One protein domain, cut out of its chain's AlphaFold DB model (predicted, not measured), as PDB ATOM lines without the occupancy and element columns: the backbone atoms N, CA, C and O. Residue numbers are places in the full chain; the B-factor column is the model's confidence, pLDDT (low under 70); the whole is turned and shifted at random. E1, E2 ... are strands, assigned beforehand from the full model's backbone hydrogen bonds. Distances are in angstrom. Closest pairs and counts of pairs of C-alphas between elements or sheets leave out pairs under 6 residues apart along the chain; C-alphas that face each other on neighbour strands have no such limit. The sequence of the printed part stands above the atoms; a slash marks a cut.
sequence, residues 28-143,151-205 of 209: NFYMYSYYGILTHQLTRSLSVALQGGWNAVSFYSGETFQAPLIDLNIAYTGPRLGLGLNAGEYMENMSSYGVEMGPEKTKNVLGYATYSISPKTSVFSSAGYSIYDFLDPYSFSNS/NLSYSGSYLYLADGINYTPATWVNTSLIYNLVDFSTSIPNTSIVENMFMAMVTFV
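This is residues 28 to 143 and 151 to 205 of the 209 residues of an uncharacterized protein of Leptospirillum ferriphilum (strain ML-04) (UniProt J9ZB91). A single large sheet of nine long strands curls like part of a barrel, a wall left open between its two edge strands, E1 and E9. The strands run side by side in chain order, with tight turns at one end of the wall, E1 to E2, E3 to E4, E5 to E6 and E7 to E8, and the longer loops at the other end. The printed part has 171 residues, with no named helix and nine named strands, E1 to E9; the sheet has the order E1 - E2 - E3 - E4 - E5 - E6 - E7 - E8 - E9, all antiparallel, and the class is all strand. The whole is loose, with a radius of gyration of the C-alphas of 19.2 A, and elongated, spanning 61 by 37 by 34 A.

E1, residues 29 to 43, begins at C-alpha 29 (154.184, 258.313, 213.445) and is 43.2 A long. E2 is residues 46 to 59, 41.4 A, and E3 is residues 64 to 77, 38.3 A. E3 bends by 56 degrees at residue 74. E4 is residues 81 to 95, 43.2 A; E5 is residues 104 to 118, 41.9 A; E6 is residues 121 to 134, 40.9 A. E7, residues 154 to 170, is the longest strand by residues, 47.8 A from C-alpha 154 (149.233, 251.392, 239.862). E8 is residues 173 to 183, 31.8 A, and E9 is residues 194 to 204, 31.5 A, ending at C-alpha 204 (129.754, 261.210, 204.629).

E1 to E6 form one meander, each strand the antiparallel neighbour of the one before, and E7 to E9 form another. The hairpin E1 and E2 stands at 172 degrees, with N 36 and O 52 2.8 A apart, within hydrogen-bond range. In the hairpin E4 and E5, at 153 degrees, N 86 and O 110 are 2.8 A apart. E6, of the one meander, and E7, of the other, are antiparallel neighbours at 162 degrees, with N 126 and O 162 2.8 A apart, within hydrogen-bond range. In the hairpin E8 and E9, at 167 degrees, N 178 and O 199 are 2.8 A apart. E1 and E9 are edge strands and are apart. From edge to edge the strands' lines turn by 81 degrees and the way across turns by 116 degrees; the sheet is twisted.

The two C-alphas farthest apart, those of Ser 118 and Ser 141, are 61.3 A apart. Residues 144 to 150, in the link E6 to E7, are not printed; C-alphas 143 and 151 are 11.1 A apart across this cut. Of the links that are printed whole, none is long. Mean pLDDT of the printed part is 77.7; 55 residues are under 70, namely 28 to 33, 55 to 68, 92 to 104, 134 to 143, 151 to 154 and 185 to 192.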
ATOM      1  N   ASN A  28     156.864 262.236 213.381       54.50
ATOM      2  CA  ASN A  28     156.166 261.426 212.391       54.50
ATOM      3  C   ASN A  28     155.888 260.047 213.009       54.50
ATOM      4  O   ASN A  28     156.814 259.360 213.451       54.50
ATOM      5  N   PHE A  29     154.622 259.639 213.020       50.62
ATOM      6  CA  PHE A  29     154.184 258.313 213.445       50.62
ATOM      7  C   PHE A  29     153.184 257.746 212.438       50.62
ATOM      8  O   PHE A  29     152.473 258.488 211.762       50.62
ATOM      9  N   TYR A  30     153.130 256.424 212.333       61.12
ATOM     10  CA  TYR A  30     152.103 255.704 211.603       61.12
ATOM     11  C   TYR A  30     151.297 254.860 212.584       61.12
ATOM     12  O   TYR A  30     151.837 254.027 213.309       61.12
ATOM     13  N   MET A  31     149.986 255.095 212.615       61.91
ATOM     14  CA  MET A  31     149.048 254.240 213.333       61.91
ATOM     15  C   MET A  31     148.495 253.208 212.363       61.91
ATOM     16  O   MET A  31     148.069 253.547 211.258       61.91
ATOM     17  N   TYR A  32     148.488 251.951 212.775       61.97
ATOM     18  CA  TYR A  32     147.863 250.877 212.028       61.97
ATOM     19  C   TYR A  32     147.133 249.945 212.974       61.97
ATOM     20  O   TYR A  32     147.535 249.734 214.116       61.97
ATOM     21  N   SER A  33     146.069 249.338 212.474       65.19
ATOM     22  CA  SER A  33     145.275 248.420 213.270       65.19
ATOM     23  C   SER A  33     144.844 247.238 212.425       65.19
ATOM     24  O   SER A  33     144.450 247.397 211.269       65.19
ATOM     25  N   TYR A  34     144.915 246.046 213.008       70.50
ATOM     26  CA  TYR A  34     144.472 244.812 212.374       70.50
ATOM     27  C   TYR A  34     143.418 244.170 213.252       70.50
ATOM     28  O   TYR A  34     143.670 243.886 214.419       70.50
ATOM     29  N   TYR A  35     142.247 243.922 212.673       74.69
ATOM     30  CA  TYR A  35     141.107 243.371 213.386       74.69
ATOM     31  C   TYR A  35     140.449 242.255 212.590       74.69
ATOM     32  O   TYR A  35     140.266 242.355 211.374       74.69
ATOM     33  N   GLY A  36     140.050 241.208 213.299       76.31
ATOM     34  CA  GLY A  36     139.124 240.189 212.837       76.31
ATOM     35  C   GLY A  36     137.878 240.202 213.709       76.31
ATOM     36  O   GLY A  36     137.973 240.301 214.930       76.31
ATOM     37  N   ILE A  37     136.710 240.086 213.079       87.88
ATOM     38  CA  ILE A  37     135.427 239.963 213.774       87.88
ATOM     39  C   ILE A  37     134.733 238.704 213.262       87.88
ATOM     40  O   ILE A  37     134.556 238.524 212.056       87.88
ATOM     41  N   LEU A  38     134.350 237.829 214.187       87.25
ATOM     42  CA  LEU A  38     133.538 236.646 213.933       87.25
ATOM     43  C   LEU A  38     132.161 236.858 214.552       87.25
ATOM     44  O   LEU A  38     132.021 236.795 215.769       87.25
ATOM     45  N   THR A  39     131.149 237.075 213.716       92.88
ATOM     46  CA  THR A  39     129.764 237.262 214.165       92.88
ATOM     47  C   THR A  39     128.947 236.000 213.922       92.88
ATOM     48  O   THR A  39     128.901 235.479 212.808       92.88
ATOM     49  N   HIS A  40     128.258 235.525 214.958       94.38
ATOM     50  CA  HIS A  40     127.307 234.427 214.889       94.38
ATOM     51  C   HIS A  40     125.893 234.908 215.224       94.38
ATOM     52  O   HIS A  40     125.644 235.515 216.268       94.38
ATOM     53  N   GLN A  41     124.949 234.607 214.335       96.69
ATOM     54  CA  GLN A  41     123.549 234.968 214.505       96.69
ATOM     55  C   GLN A  41     122.824 233.865 215.289       96.69
ATOM     56  O   GLN A  41     122.509 232.816 214.734       96.69
ATOM     57  N   LEU A  42     122.537 234.106 216.572       94.06
ATOM     58  CA  LEU A  42     121.810 233.155 217.422       94.06
ATOM     59  C   LEU A  42     120.324 233.080 217.045       94.06
ATOM     60  O   LEU A  42     119.723 232.010 217.033       94.06
ATOM     61  N   THR A  43     119.715 234.229 216.739       95.88
ATOM     62  CA  THR A  43     118.323 234.344 216.265       95.88
ATOM     63  C   THR A  43     118.203 235.508 215.286       95.88
ATOM     64  O   THR A  43     119.139 236.279 215.152       95.88
ATOM     65  N   ARG A  44     117.041 235.752 214.663       93.25
ATOM     66  CA  ARG A  44     116.844 236.929 213.779       93.25
ATOM     67  C   ARG A  44     117.171 238.282 214.425       93.25
ATOM     68  O   ARG A  44     117.466 239.223 213.703       93.25
ATOM     69  N   SER A  45     117.117 238.368 215.751       95.50
ATOM     70  CA  SER A  45     117.328 239.611 216.495       95.50
ATOM     71  C   SER A  45     118.457 239.528 217.509       95.50
ATOM     72  O   SER A  45     118.678 240.511 218.195       95.50
ATOM     73  N   LEU A  46     119.160 238.400 217.640       95.75
ATOM     74  CA  LEU A  46     120.238 238.232 218.615       95.75
ATOM     75  C   LEU A  46     121.497 237.725 217.921       95.75
ATOM     76  O   LEU A  46     121.447 236.722 217.205       95.75
ATOM     77  N   SER A  47     122.616 238.386 218.179       94.06
ATOM     78  CA  SER A  47     123.930 238.022 217.661       94.06
ATOM     79  C   SER A  47     124.979 238.050 218.765       94.06
ATOM     80  O   SER A  47     124.828 238.758 219.762       94.06
ATOM     81  N   VAL A  48     126.027 237.259 218.574       93.50
ATOM     82  CA  VAL A  48     127.249 237.298 219.375       93.50
ATOM     83  C   VAL A  48     128.408 237.527 218.419       93.50
ATOM     84  O   VAL A  48     128.461 236.883 217.371       93.50
ATOM     85  N   ALA A  49     129.324 238.423 218.760       91.06
ATOM     86  CA  ALA A  49     130.535 238.651 217.989       91.06
ATOM     87  C   ALA A  49     131.770 238.503 218.873       91.06
ATOM     88  O   ALA A  49     131.798 239.004 219.992       91.06
ATOM     89  N   LEU A  50     132.785 237.821 218.357       87.69
ATOM     90  CA  LEU A  50     134.124 237.811 218.926       87.69
ATOM     91  C   LEU A  50     135.012 238.672 218.034       87.69
ATOM     92  O   LEU A  50     135.195 238.362 216.854       87.69
ATOM     93  N   GLN A  51     135.551 239.740 218.598       85.94
ATOM     94  CA  GLN A  51     136.541 240.591 217.969       85.94
ATOM     95  C   GLN A  51     137.907 240.300 218.579       85.94
ATOM     96  O   GLN A  51     138.061 240.176 219.790       85.94
ATOM     97  N   GLY A  52     138.910 240.188 217.722       78.31
ATOM     98  CA  GLY A  52     140.302 240.092 218.124       78.31
ATOM     99  C   GLY A  52     141.154 240.932 217.193       78.31
ATOM    100  O   GLY A  52     140.860 241.040 216.000       78.31
ATOM    101  N   GLY A  53     142.201 241.544 217.716       75.56
ATOM    102  CA  GLY A  53     143.069 242.373 216.898       75.56
ATOM    103  C   GLY A  53     144.242 242.938 217.662       75.56
ATOM    104  O   GLY A  53     144.492 242.562 218.802       75.56
ATOM    105  N   TRP A  54     144.941 243.862 217.022       71.56
ATOM    106  CA  TRP A  54     145.871 244.756 217.688       71.56
ATOM    107  C   TRP A  54     145.774 246.156 217.085       71.56
ATOM    108  O   TRP A  54     145.503 246.318 215.889       71.56
ATOM    109  N   ASN A  55     146.031 247.171 217.902       66.81
ATOM    110  CA  ASN A  55     146.478 248.473 217.417       66.81
ATOM    111  C   ASN A  55     147.987 248.540 217.510       66.81
ATOM    112  O   ASN A  55     148.581 247.922 218.388       66.81
ATOM    113  N   ALA A  56     148.600 249.321 216.643       64.75
ATOM    114  CA  ALA A  56     149.977 249.684 216.813       64.75
ATOM    115  C   ALA A  56     150.235 251.099 216.324       64.75
ATOM    116  O   ALA A  56     149.658 251.566 215.342       64.75
ATOM    117  N   VAL A  57     151.120 251.775 217.035       63.72
ATOM    118  CA  VAL A  57     151.653 253.071 216.635       63.72
ATOM    119  C   VAL A  57     153.132 252.865 216.485       63.72
ATOM    120  O   VAL A  57     153.766 252.381 217.416       63.72
ATOM    121  N   SER A  58     153.682 253.204 215.331       61.47
ATOM    122  CA  SER A  58     155.118 253.186 215.176       61.47
ATOM    123  C   SER A  58     155.645 254.530 214.734       61.47
ATOM    124  O   SER A  58     155.079 255.212 213.882       61.47
ATOM    125  N   PHE A  59     156.715 254.939 215.391       61.84
ATOM    126  CA  PHE A  59     157.359 256.218 215.177       61.84
ATOM    127  C   PHE A  59     158.523 256.012 214.213       61.84
ATOM    128  O   PHE A  59     159.128 254.942 214.162       61.84
ATOM    129  N   TYR A  60     158.874 257.040 213.438       56.19
ATOM    130  CA  TYR A  60     159.997 256.954 212.490       56.19
ATOM    131  C   TYR A  60     161.348 256.639 213.160       56.19
ATOM    132  O   TYR A  60     162.282 256.210 212.487       56.19
ATOM    133  N   SER A  61     161.447 256.818 214.478       52.34
ATOM    134  CA  SER A  61     162.569 256.400 215.325       52.34
ATOM    135  C   SER A  61     162.656 254.881 215.555       52.34
ATOM    136  O   SER A  61     163.638 254.424 216.135       52.34
ATOM    137  N   GLY A  62     161.679 254.092 215.086       51.91
ATOM    138  CA  GLY A  62     161.608 252.634 215.252       51.91
ATOM    139  C   GLY A  62     160.814 252.170 216.479       51.91
ATOM    140  O   GLY A  62     160.670 250.968 216.694       51.91
ATOM    141  N   GLU A  63     160.273 253.101 217.266       53.78
ATOM    142  CA  GLU A  63     159.419 252.805 218.421       53.78
ATOM    143  C   GLU A  63     158.124 252.151 217.941       53.78
ATOM    144  O   GLU A  63     157.584 252.550 216.908       53.78
ATOM    145  N   THR A  64     157.631 251.141 218.659       53.84
ATOM    146  CA  THR A  64     156.355 250.495 218.330       53.84
ATOM    147  C   THR A  64     155.553 250.232 219.599       53.84
ATOM    148  O   THR A  64     155.962 249.469 220.478       53.84
ATOM    149  N   PHE A  65     154.389 250.863 219.665       61.12
ATOM    150  CA  PHE A  65     153.295 250.553 220.572       61.12
ATOM    151  C   PHE A  65     152.490 249.403 219.981       61.12
ATOM    152  O   PHE A  65     152.194 249.435 218.787       61.12
ATOM    153  N   GLN A  66     152.127 248.406 220.783       61.84
ATOM    154  CA  GLN A  66     151.201 247.356 220.369       61.84
ATOM    155  C   GLN A  66     150.145 247.154 221.443       61.84
ATOM    156  O   GLN A  66     150.482 246.887 222.591       61.84
ATOM    157  N   ALA A  67     148.880 247.223 221.047       67.19
ATOM    158  CA  ALA A  67     147.742 246.971 221.910       67.19
ATOM    159  C   ALA A  67     146.892 245.817 221.364       67.19
ATOM    160  O   ALA A  67     145.895 246.081 220.679       67.19
ATOM    161  N   PRO A  68     147.293 244.540 221.554       67.75
ATOM    162  CA  PRO A  68     146.404 243.413 221.318       67.75
ATOM    163  C   PRO A  68     145.123 243.539 222.139       67.75
ATOM    164  O   PRO A  68     145.140 243.973 223.289       67.75
ATOM    165  N   LEU A  69     144.018 243.114 221.542       80.62
ATOM    166  CA  LEU A  69     142.704 243.119 222.163       80.62
ATOM    167  C   LEU A  69     141.912 241.872 221.809       80.62
ATOM    168  O   LEU A  69     142.006 241.328 220.703       80.62
ATOM    169  N   ILE A  70     141.080 241.474 222.758       83.50
ATOM    170  CA  ILE A  70     140.013 240.507 222.576       83.50
ATOM    171  C   ILE A  70     138.747 241.073 223.197       83.50
ATOM    172  O   ILE A  70     138.771 241.621 224.295       83.50
ATOM    173  N   ASP A  71     137.641 240.945 222.486       87.75
ATOM    174  CA  ASP A  71     136.390 241.561 222.876       87.75
ATOM    175  C   ASP A  71     135.212 240.684 222.450       87.75
ATOM    176  O   ASP A  71     135.146 240.179 221.326       87.75
ATOM    177  N   LEU A  72     134.291 240.466 223.380       93.06
ATOM    178  CA  LEU A  72     133.063 239.723 223.187       93.06
ATOM    179  C   LEU A  72     131.882 240.688 223.204       93.06
ATOM    180  O   LEU A  72     131.635 241.390 224.182       93.06
ATOM    181  N   ASN A  73     131.088 240.646 222.145       94.50
ATOM    182  CA  ASN A  73     129.860 241.405 222.020       94.50
ATOM    183  C   ASN A  73     128.650 240.471 222.005       94.50
ATOM    184  O   ASN A  73     128.648 239.462 221.299       94.50
ATOM    185  N   ILE A  74     127.597 240.830 222.727       95.25
ATOM    186  CA  ILE A  74     126.256 240.275 222.549       95.25
ATOM    187  C   ILE A  74     125.301 241.421 222.229       95.25
ATOM    188  O   ILE A  74     125.243 242.410 222.959       95.25
ATOM    189  N   ALA A  75     124.551 241.292 221.138       95.88
ATOM    190  CA  ALA A  75     123.703 242.362 220.628       95.88
ATOM    191  C   ALA A  75     122.305 241.863 220.271       95.88
ATOM    192  O   ALA A  75     122.139 240.915 219.496       95.88
ATOM    193  N   TYR A  76     121.300 242.560 220.793       95.94
ATOM    194  CA  TYR A  76     119.913 242.492 220.365       95.94
ATOM    195  C   TYR A  76     119.608 243.614 219.364       95.94
ATOM    196  O   TYR A  76     119.858 244.784 219.641       95.94
ATOM    197  N   THR A  77     119.020 243.276 218.218       94.81
ATOM    198  CA  THR A  77     118.556 244.225 217.195       94.81
ATOM    199  C   THR A  77     117.074 244.005 216.908       94.81
ATOM    200  O   THR A  77     116.671 243.018 216.284       94.81
ATOM    201  N   GLY A  78     116.250 244.940 217.372       91.25
ATOM    202  CA  GLY A  78     114.834 245.047 217.045       91.25
ATOM    203  C   GLY A  78     114.553 246.152 216.013       91.25
ATOM    204  O   GLY A  78     115.458 246.875 215.607       91.25
ATOM    205  N   PRO A  79     113.283 246.346 215.608       90.62
ATOM    206  CA  PRO A  79     112.914 247.319 214.569       90.62
ATOM    207  C   PRO A  79     113.204 248.782 214.925       90.62
ATOM    208  O   PRO A  79     113.350 249.622 214.043       90.62
ATOM    209  N   ARG A  80     113.218 249.105 216.223       93.88
ATOM    210  CA  ARG A  80     113.483 250.462 216.725       93.88
ATOM    211  C   ARG A  80     114.479 250.506 217.870       93.88
ATOM    212  O   ARG A  80     114.974 251.586 218.149       93.88
ATOM    213  N   LEU A  81     114.728 249.383 218.536       95.12
ATOM    214  CA  LEU A  81     115.580 249.294 219.714       95.12
ATOM    215  C   LEU A  81     116.733 248.343 219.412       95.12
ATOM    216  O   LEU A  81     116.489 247.198 219.036       95.12
ATOM    217  N   GLY A  82     117.956 248.809 219.614       96.19
ATOM    218  CA  GLY A  82     119.137 247.969 219.726       96.19
ATOM    219  C   GLY A  82     119.650 248.007 221.157       96.19
ATOM    220  O   GLY A  82     119.651 249.066 221.779       96.19
ATOM    221  N   LEU A  83     120.072 246.866 221.679       96.06
ATOM    222  CA  LEU A  83     120.753 246.756 222.966       96.06
ATOM    223  C   LEU A  83     121.994 245.908 222.760       96.06
ATOM    224  O   LEU A  83     121.957 244.952 221.988       96.06
ATOM    225  N   GLY A  84     123.056 246.183 223.491       95.69
ATOM    226  CA  GLY A  84     124.170 245.262 223.529       95.69
ATOM    227  C   GLY A  84     125.071 245.464 224.720       95.69
ATOM    228  O   GLY A  84     124.980 246.442 225.460       95.69
ATOM    229  N   LEU A  85     125.918 244.467 224.902       95.00
ATOM    230  CA  LEU A  85     126.947 244.437 225.913       95.00
ATOM    231  C   LEU A  85     128.231 243.993 225.235       95.00
ATOM    232  O   LEU A  85     128.245 243.022 224.478       95.00
ATOM    233  N   ASN A  86     129.288 244.722 225.521       92.12
ATOM    234  CA  ASN A  86     130.626 244.495 225.041       92.12
ATOM    235  C   ASN A  86     131.528 244.283 226.256       92.12
ATOM    236  O   ASN A  86     131.391 245.003 227.244       92.12
ATOM    237  N   ALA A  87     132.380 243.270 226.229       92.12
ATOM    238  CA  ALA A  87     133.300 242.984 227.313       92.12
ATOM    239  C   ALA A  87     134.609 242.481 226.727       92.12
ATOM    240  O   ALA A  87     134.635 241.462 226.032       92.12
ATOM    241  N   GLY A  88     135.689 243.178 227.044       89.00
ATOM    242  CA  GLY A  88     136.972 242.922 226.436       89.00
ATOM    243  C   GLY A  88     138.135 243.156 227.372       89.00
ATOM    244  O   GLY A  88     138.014 243.615 228.511       89.00
ATOM    245  N   GLU A  89     139.288 242.776 226.858       84.56
ATOM    246  CA  GLU A  89     140.577 243.079 227.428       84.56
ATOM    247  C   GLU A  89     141.470 243.581 226.302       84.56
ATOM    248  O   GLU A  89     141.520 242.982 225.225       84.56
ATOM    249  N   TYR A  90     142.186 244.663 226.564       78.19
ATOM    250  CA  TYR A  90     143.302 245.097 225.748       78.19
ATOM    251  C   TYR A  90     144.546 245.202 226.616       78.19
ATOM    252  O   TYR A  90     144.483 245.523 227.804       78.19
ATOM    253  N   MET A  91     145.679 244.849 226.028       72.81
ATOM    254  CA  MET A  91     146.971 244.934 226.687       72.81
ATOM    255  C   MET A  91     147.845 245.858 225.875       72.81
ATOM    256  O   MET A  91     148.107 245.534 224.728       72.81
ATOM    257  N   GLU A  92     148.317 246.955 226.440       65.25
ATOM    258  CA  GLU A  92     149.246 247.858 225.781       65.25
ATOM    259  C   GLU A  92     150.677 247.515 226.191       65.25
ATOM    260  O   GLU A  92     151.031 247.541 227.368       65.25
ATOM    261  N   ASN A  93     151.510 247.187 225.208       60.41
ATOM    262  CA  ASN A  93     152.939 246.979 225.380       60.41
ATOM    263  C   ASN A  93     153.686 248.097 224.646       60.41
ATOM    264  O   ASN A  93     153.610 248.201 223.416       60.41
ATOM    265  N   MET A  94     154.442 248.908 225.386       57.47
ATOM    266  CA  MET A  94     155.374 249.868 224.802       57.47
ATOM    267  C   MET A  94     156.753 249.220 224.683       57.47
ATOM    268  O   MET A  94     157.353 248.828 225.680       57.47
ATOM    269  N   SER A  95     157.270 249.113 223.460       49.84
ATOM    270  CA  SER A  95     158.647 248.678 223.231       49.84
ATOM    271  C   SER A  95     159.471 249.845 222.690       49.84
ATOM    272  O   SER A  95     159.193 250.371 221.613       49.84
ATOM    273  N   SER A  96     160.500 250.218 223.458       42.94
ATOM    274  CA  SER A  96     161.501 251.260 223.181       42.94
ATOM    275  C   SER A  96     161.070 252.705 223.497       42.94
ATOM    276  O   SER A  96     160.288 253.282 222.756       42.94
ATOM    277  N   TYR A  97     161.620 253.283 224.582       37.72
ATOM    278  CA  TYR A  97     162.486 254.489 224.570       37.72
ATOM    279  C   TYR A  97     163.025 254.866 225.972       37.72
ATOM    280  O   TYR A  97     163.039 256.034 226.349       37.72
ATOM    281  N   GLY A  98     163.412 253.912 226.829       42.03
ATOM    282  CA  GLY A  98     163.877 254.239 228.196       42.03
ATOM    283  C   GLY A  98     162.812 254.866 229.122       42.03
ATOM    284  O   GLY A  98     163.068 255.058 230.308       42.03
ATOM    285  N   VAL A  99     161.616 255.132 228.596       41.72
ATOM    286  CA  VAL A  99     160.343 255.190 229.307       41.72
ATOM    287  C   VAL A  99     159.584 253.960 228.836       41.72
ATOM    288  O   VAL A  99     158.784 254.009 227.907       41.72
ATOM    289  N   GLU A 100     159.936 252.807 229.392       44.41
ATOM    290  CA  GLU A 100     159.046 251.662 229.292       44.41
ATOM    291  C   GLU A 100     157.847 252.009 230.173       44.41
ATOM    292  O   GLU A 100     157.965 252.049 231.389       44.41
ATOM    293  N   MET A 101     156.709 252.371 229.579       46.44
ATOM    294  CA  MET A 101     155.451 252.249 230.308       46.44
ATOM    295  C   MET A 101     155.216 250.747 230.387       46.44
ATOM    296  O   MET A 101     155.130 250.083 229.350       46.44
ATOM    297  N   GLY A 102     155.267 250.187 231.595       46.31
ATOM    298  CA  GLY A 102     155.085 248.753 231.745       46.31
ATOM    299  C   GLY A 102     153.694 248.334 231.259       46.31
ATOM    300  O   GLY A 102     152.831 249.194 231.067       46.31
ATOM    301  N   PRO A 103     153.493 247.033 230.991       53.69
ATOM    302  CA  PRO A 103     152.299 246.545 230.319       53.69
ATOM    303  C   PRO A 103     151.036 247.098 230.982       53.69
ATOM    304  O   PRO A 103     150.797 246.830 232.162       53.69
ATOM    305  N   GLU A 104     150.253 247.874 230.231       66.75
ATOM    306  CA  GLU A 104     148.931 248.311 230.668       66.75
ATOM    307  C   GLU A 104     147.964 247.198 230.311       66.75
ATOM    308  O   GLU A 104     147.822 246.827 229.147       66.75
ATOM    309  N   LYS A 105     147.301 246.627 231.306       73.94
ATOM    310  CA  LYS A 105     146.230 245.670 231.069       73.94
ATOM    311  C   LYS A 105     144.921 246.322 231.441       73.94
ATOM    312  O   LYS A 105     144.667 246.540 232.623       73.94
ATOM    313  N   THR A 106     144.066 246.524 230.451       79.38
ATOM    314  CA  THR A 106     142.767 247.145 230.664       79.38
ATOM    315  C   THR A 106     141.656 246.191 230.297       79.38
ATOM    316  O   THR A 106     141.628 245.600 229.221       79.38
ATOM    317  N   LYS A 107     140.729 246.013 231.233       87.19
ATOM    318  CA  LYS A 107     139.509 245.234 231.042       87.19
ATOM    319  C   LYS A 107     138.338 246.184 231.069       87.19
ATOM    320  O   LYS A 107     138.204 246.958 232.014       87.19
ATOM    321  N   ASN A 108     137.476 246.080 230.075       88.62
ATOM    322  CA  ASN A 108     136.329 246.952 229.925       88.62
ATOM    323  C   ASN A 108     135.045 246.135 229.809       88.62
ATOM    324  O   ASN A 108     135.013 245.060 229.214       88.62
ATOM    325  N   VAL A 109     133.967 246.677 230.359       92.31
ATOM    326  CA  VAL A 109     132.602 246.245 230.063       92.31
ATOM    327  C   VAL A 109     131.811 247.483 229.677       92.31
ATOM    328  O   VAL A 109     131.796 248.452 230.428       92.31
ATOM    329  N   LEU A 110     131.154 247.457 228.522       93.69
ATOM    330  CA  LEU A 110     130.378 248.558 227.963       93.69
ATOM    331  C   LEU A 110     128.993 248.051 227.559       93.69
ATOM    332  O   LEU A 110     128.849 247.230 226.654       93.69
ATOM    333  N   GLY A 111     127.957 248.556 228.214       94.69
ATOM    334  CA  GLY A 111     126.579 248.412 227.766       94.69
ATOM    335  C   GLY A 111     126.218 249.542 226.810       94.69
ATOM    336  O   GLY A 111     126.640 250.680 227.004       94.69
ATOM    337  N   TYR A 112     125.415 249.252 225.794       96.31
ATOM    338  CA  TYR A 112     124.893 250.271 224.892       96.31
ATOM    339  C   TYR A 112     123.437 250.008 224.516       96.31
ATOM    340  O   TYR A 112     122.965 248.872 224.450       96.31
ATOM    341  N   ALA A 113     122.727 251.092 224.245       95.88
ATOM    342  CA  ALA A 113     121.363 251.101 223.761       95.88
ATOM    343  C   ALA A 113     121.238 252.101 222.610       95.88
ATOM    344  O   ALA A 113     121.818 253.183 222.633       95.88
ATOM    345  N   THR A 114     120.446 251.750 221.606       96.56
ATOM    346  CA  THR A 114     120.105 252.628 220.487       96.56
ATOM    347  C   THR A 114     118.599 252.623 220.291       96.56
ATOM    348  O   THR A 114     117.959 251.576 220.363       96.56
ATOM    349  N   TYR A 115     118.013 253.788 220.035       96.50
ATOM    350  CA  TYR A 115     116.584 253.915 219.792       96.50
ATOM    351  C   TYR A 115     116.297 254.799 218.583       96.50
ATOM    352  O   TYR A 115     116.704 255.957 218.526       96.50
ATOM    353  N   SER A 116     115.550 254.269 217.619       97.12
ATOM    354  CA  SER A 116     115.088 255.002 216.441       97.12
ATOM    355  C   SER A 116     113.801 255.762 216.763       97.12
ATOM    356  O   SER A 116     112.704 255.190 216.814       97.12
ATOM    357  N   ILE A 117     113.930 257.074 216.962       96.31
ATOM    358  CA  ILE A 117     112.806 257.999 217.167       96.31
ATOM    359  C   ILE A 117     111.995 258.117 215.871       96.31
ATOM    360  O   ILE A 117     110.768 258.042 215.902       96.31
ATOM    361  N   SER A 118     112.681 258.242 214.734       95.69
ATOM    362  CA  SER A 118     112.101 258.315 213.390       95.69
ATOM    363  C   SER A 118     113.012 257.598 212.379       95.69
ATOM    364  O   SER A 118     114.144 257.262 212.727       95.69
ATOM    365  N   PRO A 119     112.596 257.409 211.111       91.81
ATOM    366  CA  PRO A 119     113.475 256.857 210.072       91.81
ATOM    367  C   PRO A 119     114.768 257.654 209.839       91.81
ATOM    368  O   PRO A 119     115.705 257.132 209.246       91.81
ATOM    369  N   LYS A 120     114.814 258.921 210.270       95.25
ATOM    370  CA  LYS A 120     115.971 259.812 210.114       95.25
ATOM    371  C   LYS A 120     116.632 260.182 211.434       95.25
ATOM    372  O   LYS A 120     117.642 260.869 211.404       95.25
ATOM    373  N   THR A 121     116.070 259.794 212.576       96.31
ATOM    374  CA  THR A 121     116.537 260.256 213.886       96.31
ATOM    375  C   THR A 121     116.655 259.084 214.833       96.31
ATOM    376  O   THR A 121     115.670 258.382 215.078       96.31
ATOM    377  N   SER A 122     117.826 258.921 215.426       96.06
ATOM    378  CA  SER A 122     118.047 257.961 216.497       96.06
ATOM    379  C   SER A 122     118.806 258.597 217.644       96.06
ATOM    380  O   SER A 122     119.502 259.592 217.470       96.06
ATOM    381  N   VAL A 123     118.646 258.027 218.826       96.69
ATOM    382  CA  VAL A 123     119.482 258.323 219.984       96.69
ATOM    383  C   VAL A 123     120.263 257.079 220.346       96.69
ATOM    384  O   VAL A 123     119.818 255.957 220.081       96.69
ATOM    385  N   PHE A 124     121.418 257.277 220.948       95.44
ATOM    386  CA  PHE A 124     122.178 256.209 221.558       95.44
ATOM    387  C   PHE A 124     122.656 256.646 222.932       95.44
ATOM    388  O   PHE A 124     122.812 257.834 223.204       95.44
ATOM    389  N   SER A 125     122.856 255.658 223.784       95.25
ATOM    390  CA  SER A 125     123.468 255.814 225.090       95.25
ATOM    391  C   SER A 125     124.354 254.607 225.320       95.25
ATOM    392  O   SER A 125     124.010 253.486 224.930       95.25
ATOM    393  N   SER A 126     125.506 254.830 225.921       95.44
ATOM    394  CA  SER A 126     126.408 253.772 226.326       95.44
ATOM    395  C   SER A 126     127.047 254.123 227.652       95.44
ATOM    396  O   SER A 126     127.321 255.286 227.939       95.44
ATOM    397  N   ALA A 127     127.240 253.097 228.466       93.69
ATOM    398  CA  ALA A 127     127.813 253.210 229.788       93.69
ATOM    399  C   ALA A 127     128.758 252.043 230.006       93.69
ATOM    400  O   ALA A 127     128.405 250.890 229.742       93.69
ATOM    401  N   GLY A 128     129.962 252.342 230.461       92.69
ATOM    402  CA  GLY A 128     130.997 251.349 230.635       92.69
ATOM    403  C   GLY A 128     131.835 251.596 231.866       92.69
ATOM    404  O   GLY A 128     131.893 252.697 232.409       92.69
ATOM    405  N   TYR A 129     132.478 250.529 232.298       89.75
ATOM    406  CA  TYR A 129     133.433 250.541 233.382       89.75
ATOM    407  C   TYR A 129     134.689 249.834 232.909       89.75
ATOM    408  O   TYR A 129     134.620 248.717 232.384       89.75
ATOM    409  N   SER A 130     135.818 250.494 233.110       86.38
ATOM    410  CA  SER A 130     137.125 249.934 232.826       86.38
ATOM    411  C   SER A 130     137.936 249.851 234.105       86.38
ATOM    412  O   SER A 130     137.890 250.750 234.945       86.38
ATOM    413  N   ILE A 131     138.705 248.778 234.224       85.62
ATOM    414  CA  ILE A 131     139.792 248.646 235.191       85.62
ATOM    415  C   ILE A 131     141.084 248.513 234.419       85.62
ATOM    416  O   ILE A 131     141.127 247.774 233.437       85.62
ATOM    417  N   TYR A 132     142.112 249.206 234.870       78.44
ATOM    418  CA  TYR A 132     143.425 249.159 234.256       78.44
ATOM    419  C   TYR A 132     144.475 248.877 235.323       78.44
ATOM    420  O   TYR A 132     144.393 249.382 236.445       78.44
ATOM    421  N   ASP A 133     145.455 248.067 234.956       72.94
ATOM    422  CA  ASP A 133     146.639 247.780 235.750       72.94
ATOM    423  C   ASP A 133     147.858 248.223 234.942       72.94
ATOM    424  O   ASP A 133     148.151 247.634 233.901       72.94
ATOM    425  N   PHE A 134     148.573 249.239 235.423       68.44
ATOM    426  CA  PHE A 134     149.903 249.570 234.926       68.44
ATOM    427  C   PHE A 134     150.912 248.732 235.696       68.44
ATOM    428  O   PHE A 134     151.081 248.898 236.907       68.44
ATOM    429  N   LEU A 135     151.556 247.795 235.010       58.56
ATOM    430  CA  LEU A 135     152.595 246.961 235.604       58.56
ATOM    431  C   LEU A 135     153.927 247.721 235.624       58.56
ATOM    432  O   LEU A 135     154.185 248.550 234.760       58.56
ATOM    433  N   ASP A 136     154.766 247.467 236.632       56.38
ATOM    434  CA  ASP A 136     156.088 248.099 236.740       56.38
ATOM    435  C   ASP A 136     156.964 247.660 235.549       56.38
ATOM    436  O   ASP A 136     157.104 246.450 235.313       56.38
ATOM    437  N   PRO A 137     157.543 248.593 234.776       50.88
ATOM    438  CA  PRO A 137     158.565 248.266 233.793       50.88
ATOM    439  C   PRO A 137     159.830 247.781 234.512       50.88
ATOM    440  O   PRO A 137     160.657 248.597 234.899       50.88
ATOM    441  N   TYR A 138     159.970 246.462 234.710       45.81
ATOM    442  CA  TYR A 138     161.149 245.763 235.259       45.81
ATOM    443  C   TYR A 138     162.408 246.647 235.413       45.81
ATOM    444  O   TYR A 138     163.253 246.685 234.528       45.81
ATOM    445  N   SER A 139     162.525 247.357 236.542       44.91
ATOM    446  CA  SER A 139     163.700 248.104 237.020       44.91
ATOM    447  C   SER A 139     164.791 248.420 235.970       44.91
ATOM    448  O   SER A 139     165.820 247.738 235.917       44.91
ATOM    449  N   PHE A 140     164.620 249.475 235.168       42.50
ATOM    450  CA  PHE A 140     165.691 249.977 234.294       42.50
ATOM    451  C   PHE A 140     166.531 251.060 234.985       42.50
ATOM    452  O   PHE A 140     166.022 251.965 235.636       42.50
ATOM    453  N   SER A 141     167.854 250.974 234.834       38.38
ATOM    454  CA  SER A 141     168.852 251.729 235.606       38.38
ATOM    455  C   SER A 141     169.236 253.106 235.040       38.38
ATOM    456  O   SER A 141     170.335 253.582 235.327       38.38
ATOM    457  N   ASN A 142     168.383 253.770 234.245       41.19
ATOM    458  CA  ASN A 142     168.732 255.058 233.626       41.19
ATOM    459  C   ASN A 142     167.820 256.213 234.070       41.19
ATOM    460  O   ASN A 142     166.632 256.265 233.776       41.19
ATOM    461  N   SER A 143     168.428 257.174 234.765       35.88
ATOM    462  CA  SER A 143     167.819 258.258 235.547       35.88
ATOM    463  C   SER A 143     167.528 259.552 234.765       35.88
ATOM    464  O   SER A 143     167.437 260.625 235.359       35.88
ATOM    465  N   ASN A 151     157.532 254.610 238.400       47.06
ATOM    466  CA  ASN A 151     158.353 253.620 239.123       47.06
ATOM    467  C   ASN A 151     157.512 252.742 240.076       47.06
ATOM    468  O   ASN A 151     158.030 252.184 241.042       47.06
ATOM    469  N   LEU A 152     156.193 252.721 239.895       52.56
ATOM    470  CA  LEU A 152     155.224 252.076 240.761       52.56
ATOM    471  C   LEU A 152     154.124 251.511 239.876       52.56
ATOM    472  O   LEU A 152     153.507 252.249 239.108       52.56
ATOM    473  N   SER A 153     153.848 250.216 240.028       61.56
ATOM    474  CA  SER A 153     152.604 249.662 239.510       61.56
ATOM    475  C   SER A 153     151.431 250.385 240.160       61.56
ATOM    476  O   SER A 153     151.397 250.536 241.386       61.56
ATOM    477  N   TYR A 154     150.471 250.821 239.355       65.12
ATOM    478  CA  TYR A 154     149.233 251.392 239.862       65.12
ATOM    479  C   TYR A 154     148.045 250.803 239.121       65.12
ATOM    480  O   TYR A 154     148.066 250.606 237.908       65.12
ATOM    481  N   SER A 155     147.002 250.529 239.889       74.25
ATOM    482  CA  SER A 155     145.723 250.072 239.376       74.25
ATOM    483  C   SER A 155     144.723 251.197 239.523       74.25
ATOM    484  O   SER A 155     144.727 251.919 240.524       74.25
ATOM    485  N   GLY A 156     143.841 251.330 238.550       76.44
ATOM    486  CA  GLY A 156     142.765 252.295 238.609       76.44
ATOM    487  C   GLY A 156     141.535 251.806 237.877       76.44
ATOM    488  O   GLY A 156     141.455 250.687 237.368       76.44
ATOM    489  N   SER A 157     140.531 252.664 237.884       81.31
ATOM    490  CA  SER A 157     139.287 252.422 237.181       81.31
ATOM    491  C   SER A 157     138.710 253.732 236.704       81.31
ATOM    492  O   SER A 157     138.963 254.775 237.303       81.31
ATOM    493  N   TYR A 158     137.914 253.677 235.653       81.44
ATOM    494  CA  TYR A 158     137.132 254.822 235.234       81.44
ATOM    495  C   TYR A 158     135.769 254.374 234.740       81.44
ATOM    496  O   TYR A 158     135.581 253.251 234.254       81.44
ATOM    497  N   LEU A 159     134.812 255.282 234.873       86.56
ATOM    498  CA  LEU A 159     133.490 255.136 234.298       86.56
ATOM    499  C   LEU A 159     133.419 255.952 233.009       86.56
ATOM    500  O   LEU A 159     133.875 257.090 232.949       86.56
ATOM    501  N   TYR A 160     132.850 255.349 231.976       85.94
ATOM    502  CA  TYR A 160     132.628 255.965 230.679       85.94
ATOM    503  C   TYR A 160     131.130 256.082 230.429       85.94
ATOM    504  O   TYR A 160     130.402 255.101 230.575       85.94
ATOM    505  N   LEU A 161     130.676 257.258 230.014       90.69
ATOM    506  CA  LEU A 161     129.335 257.484 229.489       90.69
ATOM    507  C   LEU A 161     129.454 258.165 228.134       90.69
ATOM    508  O   LEU A 161     130.237 259.101 227.975       90.69
ATOM    509  N   ALA A 162     128.651 257.724 227.175       92.44
ATOM    510  CA  ALA A 162     128.493 258.417 225.910       92.44
ATOM    511  C   ALA A 162     127.047 258.380 225.451       92.44
ATOM    512  O   ALA A 162     126.501 257.313 225.165       92.44
ATOM    513  N   ASP A 163     126.466 259.565 225.336       94.31
ATOM    514  CA  ASP A 163     125.103 259.786 224.892       94.31
ATOM    515  C   ASP A 163     125.117 260.612 223.616       94.31
ATOM    516  O   ASP A 163     125.910 261.541 223.461       94.31
ATOM    517  N   GLY A 164     124.210 260.323 222.695       94.19
ATOM    518  CA  GLY A 164     124.130 261.125 221.493       94.19
ATOM    519  C   GLY A 164     122.835 260.996 220.726       94.19
ATOM    520  O   GLY A 164     122.022 260.091 220.924       94.19
ATOM    521  N   ILE A 165     122.661 261.943 219.813       96.25
ATOM    522  CA  ILE A 165     121.575 261.976 218.846       96.25
ATOM    523  C   ILE A 165     122.163 262.009 217.443       96.25
ATOM    524  O   ILE A 165     123.057 262.797 217.133       96.25
ATOM    525  N   ASN A 166     121.629 261.148 216.592       94.00
ATOM    526  CA  ASN A 166     121.984 261.029 215.194       94.00
ATOM    527  C   ASN A 166     120.831 261.532 214.332       94.00
ATOM    528  O   ASN A 166     119.663 261.212 214.576       94.00
ATOM    529  N   TYR A 167     121.174 262.261 213.279       95.12
ATOM    530  CA  TYR A 167     120.259 262.686 212.235       95.12
ATOM    531  C   TYR A 167     120.812 262.293 210.863       95.12
ATOM    532  O   TYR A 167     121.914 262.678 210.482       95.12
ATOM    533  N   THR A 168     120.037 261.513 210.116       92.94
ATOM    534  CA  THR A 168     120.383 260.985 208.790       92.94
ATOM    535  C   THR A 168     119.430 261.597 207.762       92.94
ATOM    536  O   THR A 168     118.414 260.983 207.411       92.94
ATOM    537  N   PRO A 169     119.669 262.840 207.297       89.81
ATOM    538  CA  PRO A 169     118.750 263.501 206.374       89.81
ATOM    539  C   PRO A 169     118.687 262.806 205.009       89.81
ATOM    540  O   PRO A 169     117.623 262.834 204.375       89.81
ATOM    541  N   ALA A 170     119.784 262.162 204.599       88.88
ATOM    542  CA  ALA A 170     119.910 261.350 203.394       88.88
ATOM    543  C   ALA A 170     120.806 260.128 203.655       88.88
ATOM    544  O   ALA A 170     121.578 260.109 204.604       88.88
ATOM    545  N   THR A 171     120.736 259.111 202.797       86.31
ATOM    546  CA  THR A 171     121.492 257.852 202.959       86.31
ATOM    547  C   THR A 171     123.015 258.012 202.903       86.31
ATOM    548  O   THR A 171     123.728 257.124 203.353       86.31
ATOM    549  N   TRP A 172     123.508 259.126 202.360       86.31
ATOM    550  CA  TRP A 172     124.931 259.429 202.184       86.31
ATOM    551  C   TRP A 172     125.486 260.410 203.227       86.31
ATOM    552  O   TRP A 172     126.678 260.714 203.195       86.31
ATOM    553  N   VAL A 173     124.660 260.914 204.152       89.00
ATOM    554  CA  VAL A 173     125.115 261.827 205.209       89.00
ATOM    555  C   VAL A 173     124.431 261.536 206.539       89.00
ATOM    556  O   VAL A 173     123.210 261.390 206.627       89.00
ATOM    557  N   ASN A 174     125.235 261.498 207.591       90.44
ATOM    558  CA  ASN A 174     124.788 261.363 208.965       90.44
ATOM    559  C   ASN A 174     125.477 262.428 209.823       90.44
ATOM    560  O   ASN A 174     126.672 262.667 209.683       90.44
ATOM    561  N   THR A 175     124.715 263.087 210.685       91.94
ATOM    562  CA  THR A 175     125.217 264.085 211.631       91.94
ATOM    563  C   THR A 175     124.942 263.603 213.046       91.94
ATOM    564  O   THR A 175     123.804 263.226 213.339       91.94
ATOM    565  N   SER A 176     125.933 263.679 213.923       91.38
ATOM    566  CA  SER A 176     125.839 263.251 215.316       91.38
ATOM    567  C   SER A 176     126.212 264.390 216.251       91.38
ATOM    568  O   SER A 176     127.215 265.069 216.034       91.38
ATOM    569  N   LEU A 177     125.432 264.571 217.313       93.31
ATOM    570  CA  LEU A 177     125.837 265.328 218.495       93.31
ATOM    571  C   LEU A 177     126.026 264.331 219.627       93.31
ATOM    572  O   LEU A 177     125.114 263.553 219.912       93.31
ATOM    573  N   ILE A 178     127.207 264.339 220.229       91.81
ATOM    574  CA  ILE A 178     127.638 263.344 221.204       91.81
ATOM    575  C   ILE A 178     128.176 264.075 222.429       91.81
ATOM    576  O   ILE A 178     128.965 265.014 222.309       91.81
ATOM    577  N   TYR A 179     127.753 263.631 223.598       91.25
ATOM    578  CA  TYR A 179     128.326 263.996 224.878       91.25
ATOM    579  C   TYR A 179     129.003 262.765 225.468       91.25
ATOM    580  O   TYR A 179     128.353 261.742 225.668       91.25
ATOM    581  N   ASN A 180     130.296 262.888 225.744       88.94
ATOM    582  CA  ASN A 180     131.074 261.886 226.446       88.94
ATOM    583  C   ASN A 180     131.462 262.417 227.823       88.94
ATOM    584  O   ASN A 180     131.894 263.564 227.960       88.94
ATOM    585  N   LEU A 181     131.380 261.540 228.811       87.38
ATOM    586  CA  LEU A 181     131.905 261.753 230.145       87.38
ATOM    587  C   LEU A 181     132.841 260.602 230.494       87.38
ATOM    588  O   LEU A 181     132.479 259.433 230.353       87.38
ATOM    589  N   VAL A 182     134.037 260.946 230.962       83.38
ATOM    590  CA  VAL A 182     134.991 259.995 231.536       83.38
ATOM    591  C   VAL A 182     135.270 260.423 232.966       83.38
ATOM    592  O   VAL A 182     135.759 261.525 233.212       83.38
ATOM    593  N   ASP A 183     134.907 259.572 233.915       81.69
ATOM    594  CA  ASP A 183     135.053 259.838 235.339       81.69
ATOM    595  C   ASP A 183     136.183 258.988 235.918       81.69
ATOM    596  O   ASP A 183     136.062 257.767 236.043       81.69
ATOM    597  N   PHE A 184     137.277 259.659 236.277       75.25
ATOM    598  CA  PHE A 184     138.446 259.075 236.927       75.25
ATOM    599  C   PHE A 184     138.392 259.215 238.455       75.25
ATOM    600  O   PHE A 184     139.360 258.870 239.132       75.25
ATOM    601  N   SER A 185     137.304 259.722 239.039       66.75
ATOM    602  CA  SER A 185     137.199 259.960 240.488       66.75
ATOM    603  C   SER A 185     137.329 258.693 241.342       66.75
ATOM    604  O   SER A 185     137.621 258.782 242.533       66.75
ATOM    605  N   THR A 186     137.189 257.510 240.740       60.91
ATOM    606  CA  THR A 186     137.423 256.210 241.383       60.91
ATOM    607  C   THR A 186     138.892 255.766 241.377       60.91
ATOM    608  O   THR A 186     139.213 254.769 242.023       60.91
ATOM    609  N   SER A 187     139.788 256.461 240.661       57.78
ATOM    610  CA  SER A 187     141.137 255.965 240.331       57.78
ATOM    611  C   SER A 187     142.272 256.462 241.227       57.78
ATOM    612  O   SER A 187     143.213 255.711 241.467       57.78
ATOM    613  N   ILE A 188     142.227 257.707 241.714       55.28
ATOM    614  CA  ILE A 188     143.383 258.337 242.366       55.28
ATOM    615  C   ILE A 188     142.928 259.072 243.637       55.28
ATOM    616  O   ILE A 188     142.175 260.051 243.556       55.28
ATOM    617  N   PRO A 189     143.396 258.654 244.830       49.81
ATOM    618  CA  PRO A 189     143.153 259.385 246.065       49.81
ATOM    619  C   PRO A 189     143.599 260.846 245.912       49.81
ATOM    620  O   PRO A 189     144.773 261.118 245.673       49.81
ATOM    621  N   ASN A 190     142.662 261.781 246.090       53.00
ATOM    622  CA  ASN A 190     142.842 263.240 246.005       53.00
ATOM    623  C   ASN A 190     142.860 263.882 244.603       53.00
ATOM    624  O   ASN A 190     143.071 265.093 244.523       53.00
ATOM    625  N   THR A 191     142.551 263.159 243.521       53.69
ATOM    626  CA  THR A 191     142.215 263.795 242.232       53.69
ATOM    627  C   THR A 191     140.869 263.294 241.727       53.69
ATOM    628  O   THR A 191     140.744 262.173 241.245       53.69
ATOM    629  N   SER A 192     139.849 264.148 241.834       61.94
ATOM    630  CA  SER A 192     138.563 263.936 241.171       61.94
ATOM    631  C   SER A 192     138.607 264.648 239.824       61.94
ATOM    632  O   SER A 192     138.451 265.869 239.760       61.94
ATOM    633  N   ILE A 193     138.915 263.896 238.768       70.25
ATOM    634  CA  ILE A 193     138.923 264.402 237.394       70.25
ATOM    635  C   ILE A 193     137.718 263.798 236.683       70.25
ATOM    636  O   ILE A 193     137.629 262.583 236.518       70.25
ATOM    637  N   VAL A 194     136.799 264.669 236.270       76.31
ATOM    638  CA  VAL A 194     135.673 264.319 235.403       76.31
ATOM    639  C   VAL A 194     135.864 265.059 234.091       76.31
ATOM    640  O   VAL A 194     135.704 266.281 234.014       76.31
ATOM    641  N   GLU A 195     136.217 264.318 233.052       75.44
ATOM    642  CA  GLU A 195     136.384 264.860 231.715       75.44
ATOM    643  C   GLU A 195     135.041 264.882 231.000       75.44
ATOM    644  O   GLU A 195     134.330 263.883 230.927       75.44
ATOM    645  N   ASN A 196     134.692 266.054 230.479       82.50
ATOM    646  CA  ASN A 196     133.457 266.285 229.748       82.50
ATOM    647  C   ASN A 196     133.821 266.693 228.327       82.50
ATOM    648  O   ASN A 196     134.512 267.694 228.130       82.50
ATOM    649  N   MET A 197     133.333 265.953 227.339       84.38
ATOM    650  CA  MET A 197     133.615 266.218 225.936       84.38
ATOM    651  C   MET A 197     132.319 266.288 225.135       84.38
ATOM    652  O   MET A 197     131.511 265.365 225.136       84.38
ATOM    653  N   PHE A 198     132.150 267.389 224.410       86.56
ATOM    654  CA  PHE A 198     131.061 267.574 223.458       86.56
ATOM    655  C   PHE A 198     131.625 267.466 222.046       86.56
ATOM    656  O   PHE A 198     132.547 268.195 221.686       86.56
ATOM    657  N   MET A 199     131.066 266.568 221.244       84.69
ATOM    658  CA  MET A 199     131.479 266.346 219.865       84.69
ATOM    659  C   MET A 199     130.303 266.559 218.921       84.69
ATOM    660  O   MET A 199     129.205 266.046 219.137       84.69
ATOM    661  N   ALA A 200     130.562 267.279 217.838       84.31
ATOM    662  CA  ALA A 200     129.693 267.321 216.675       84.31
ATOM    663  C   ALA A 200     130.428 266.637 215.520       84.31
ATOM    664  O   ALA A 200     131.537 267.036 215.169       84.31
ATOM    665  N   MET A 201     129.821 265.603 214.945       87.38
ATOM    666  CA  MET A 201     130.405 264.815 213.863       87.38
ATOM    667  C   MET A 201     129.487 264.838 212.646       87.38
ATOM    668  O   MET A 201     128.264 264.772 212.774       87.38
ATOM    669  N   VAL A 202     130.082 264.904 211.458       85.94
ATOM    670  CA  VAL A 202     129.382 264.699 210.191       85.94
ATOM    671  C   VAL A 202     130.107 263.602 209.429       85.94
ATOM    672  O   VAL A 202     131.278 263.750 209.087       85.94
ATOM    673  N   THR A 203     129.405 262.509 209.162       84.88
ATOM    674  CA  THR A 203     129.918 261.357 208.429       84.88
ATOM    675  C   THR A 203     129.297 261.333 207.043       84.88
ATOM    676  O   THR A 203     128.074 261.255 206.896       84.88
ATOM    677  N   PHE A 204     130.149 261.372 206.022       83.88
ATOM    678  CA  PHE A 204     129.754 261.210 204.629       83.88
ATOM    679  C   PHE A 204     130.055 259.782 204.182       83.88
ATOM    680  O   PHE A 204     131.166 259.290 204.364       83.88
ATOM    681  N   VAL A 205     129.068 259.125 203.580       76.88
ATOM    682  CA  VAL A 205     129.232 257.799 202.983       76.88
ATOM    683  C   VAL A 205     129.131 257.954 201.475       76.88
ATOM    684  O   VAL A 205     128.049 258.185 200.937       76.88
TER     685      VAL A 205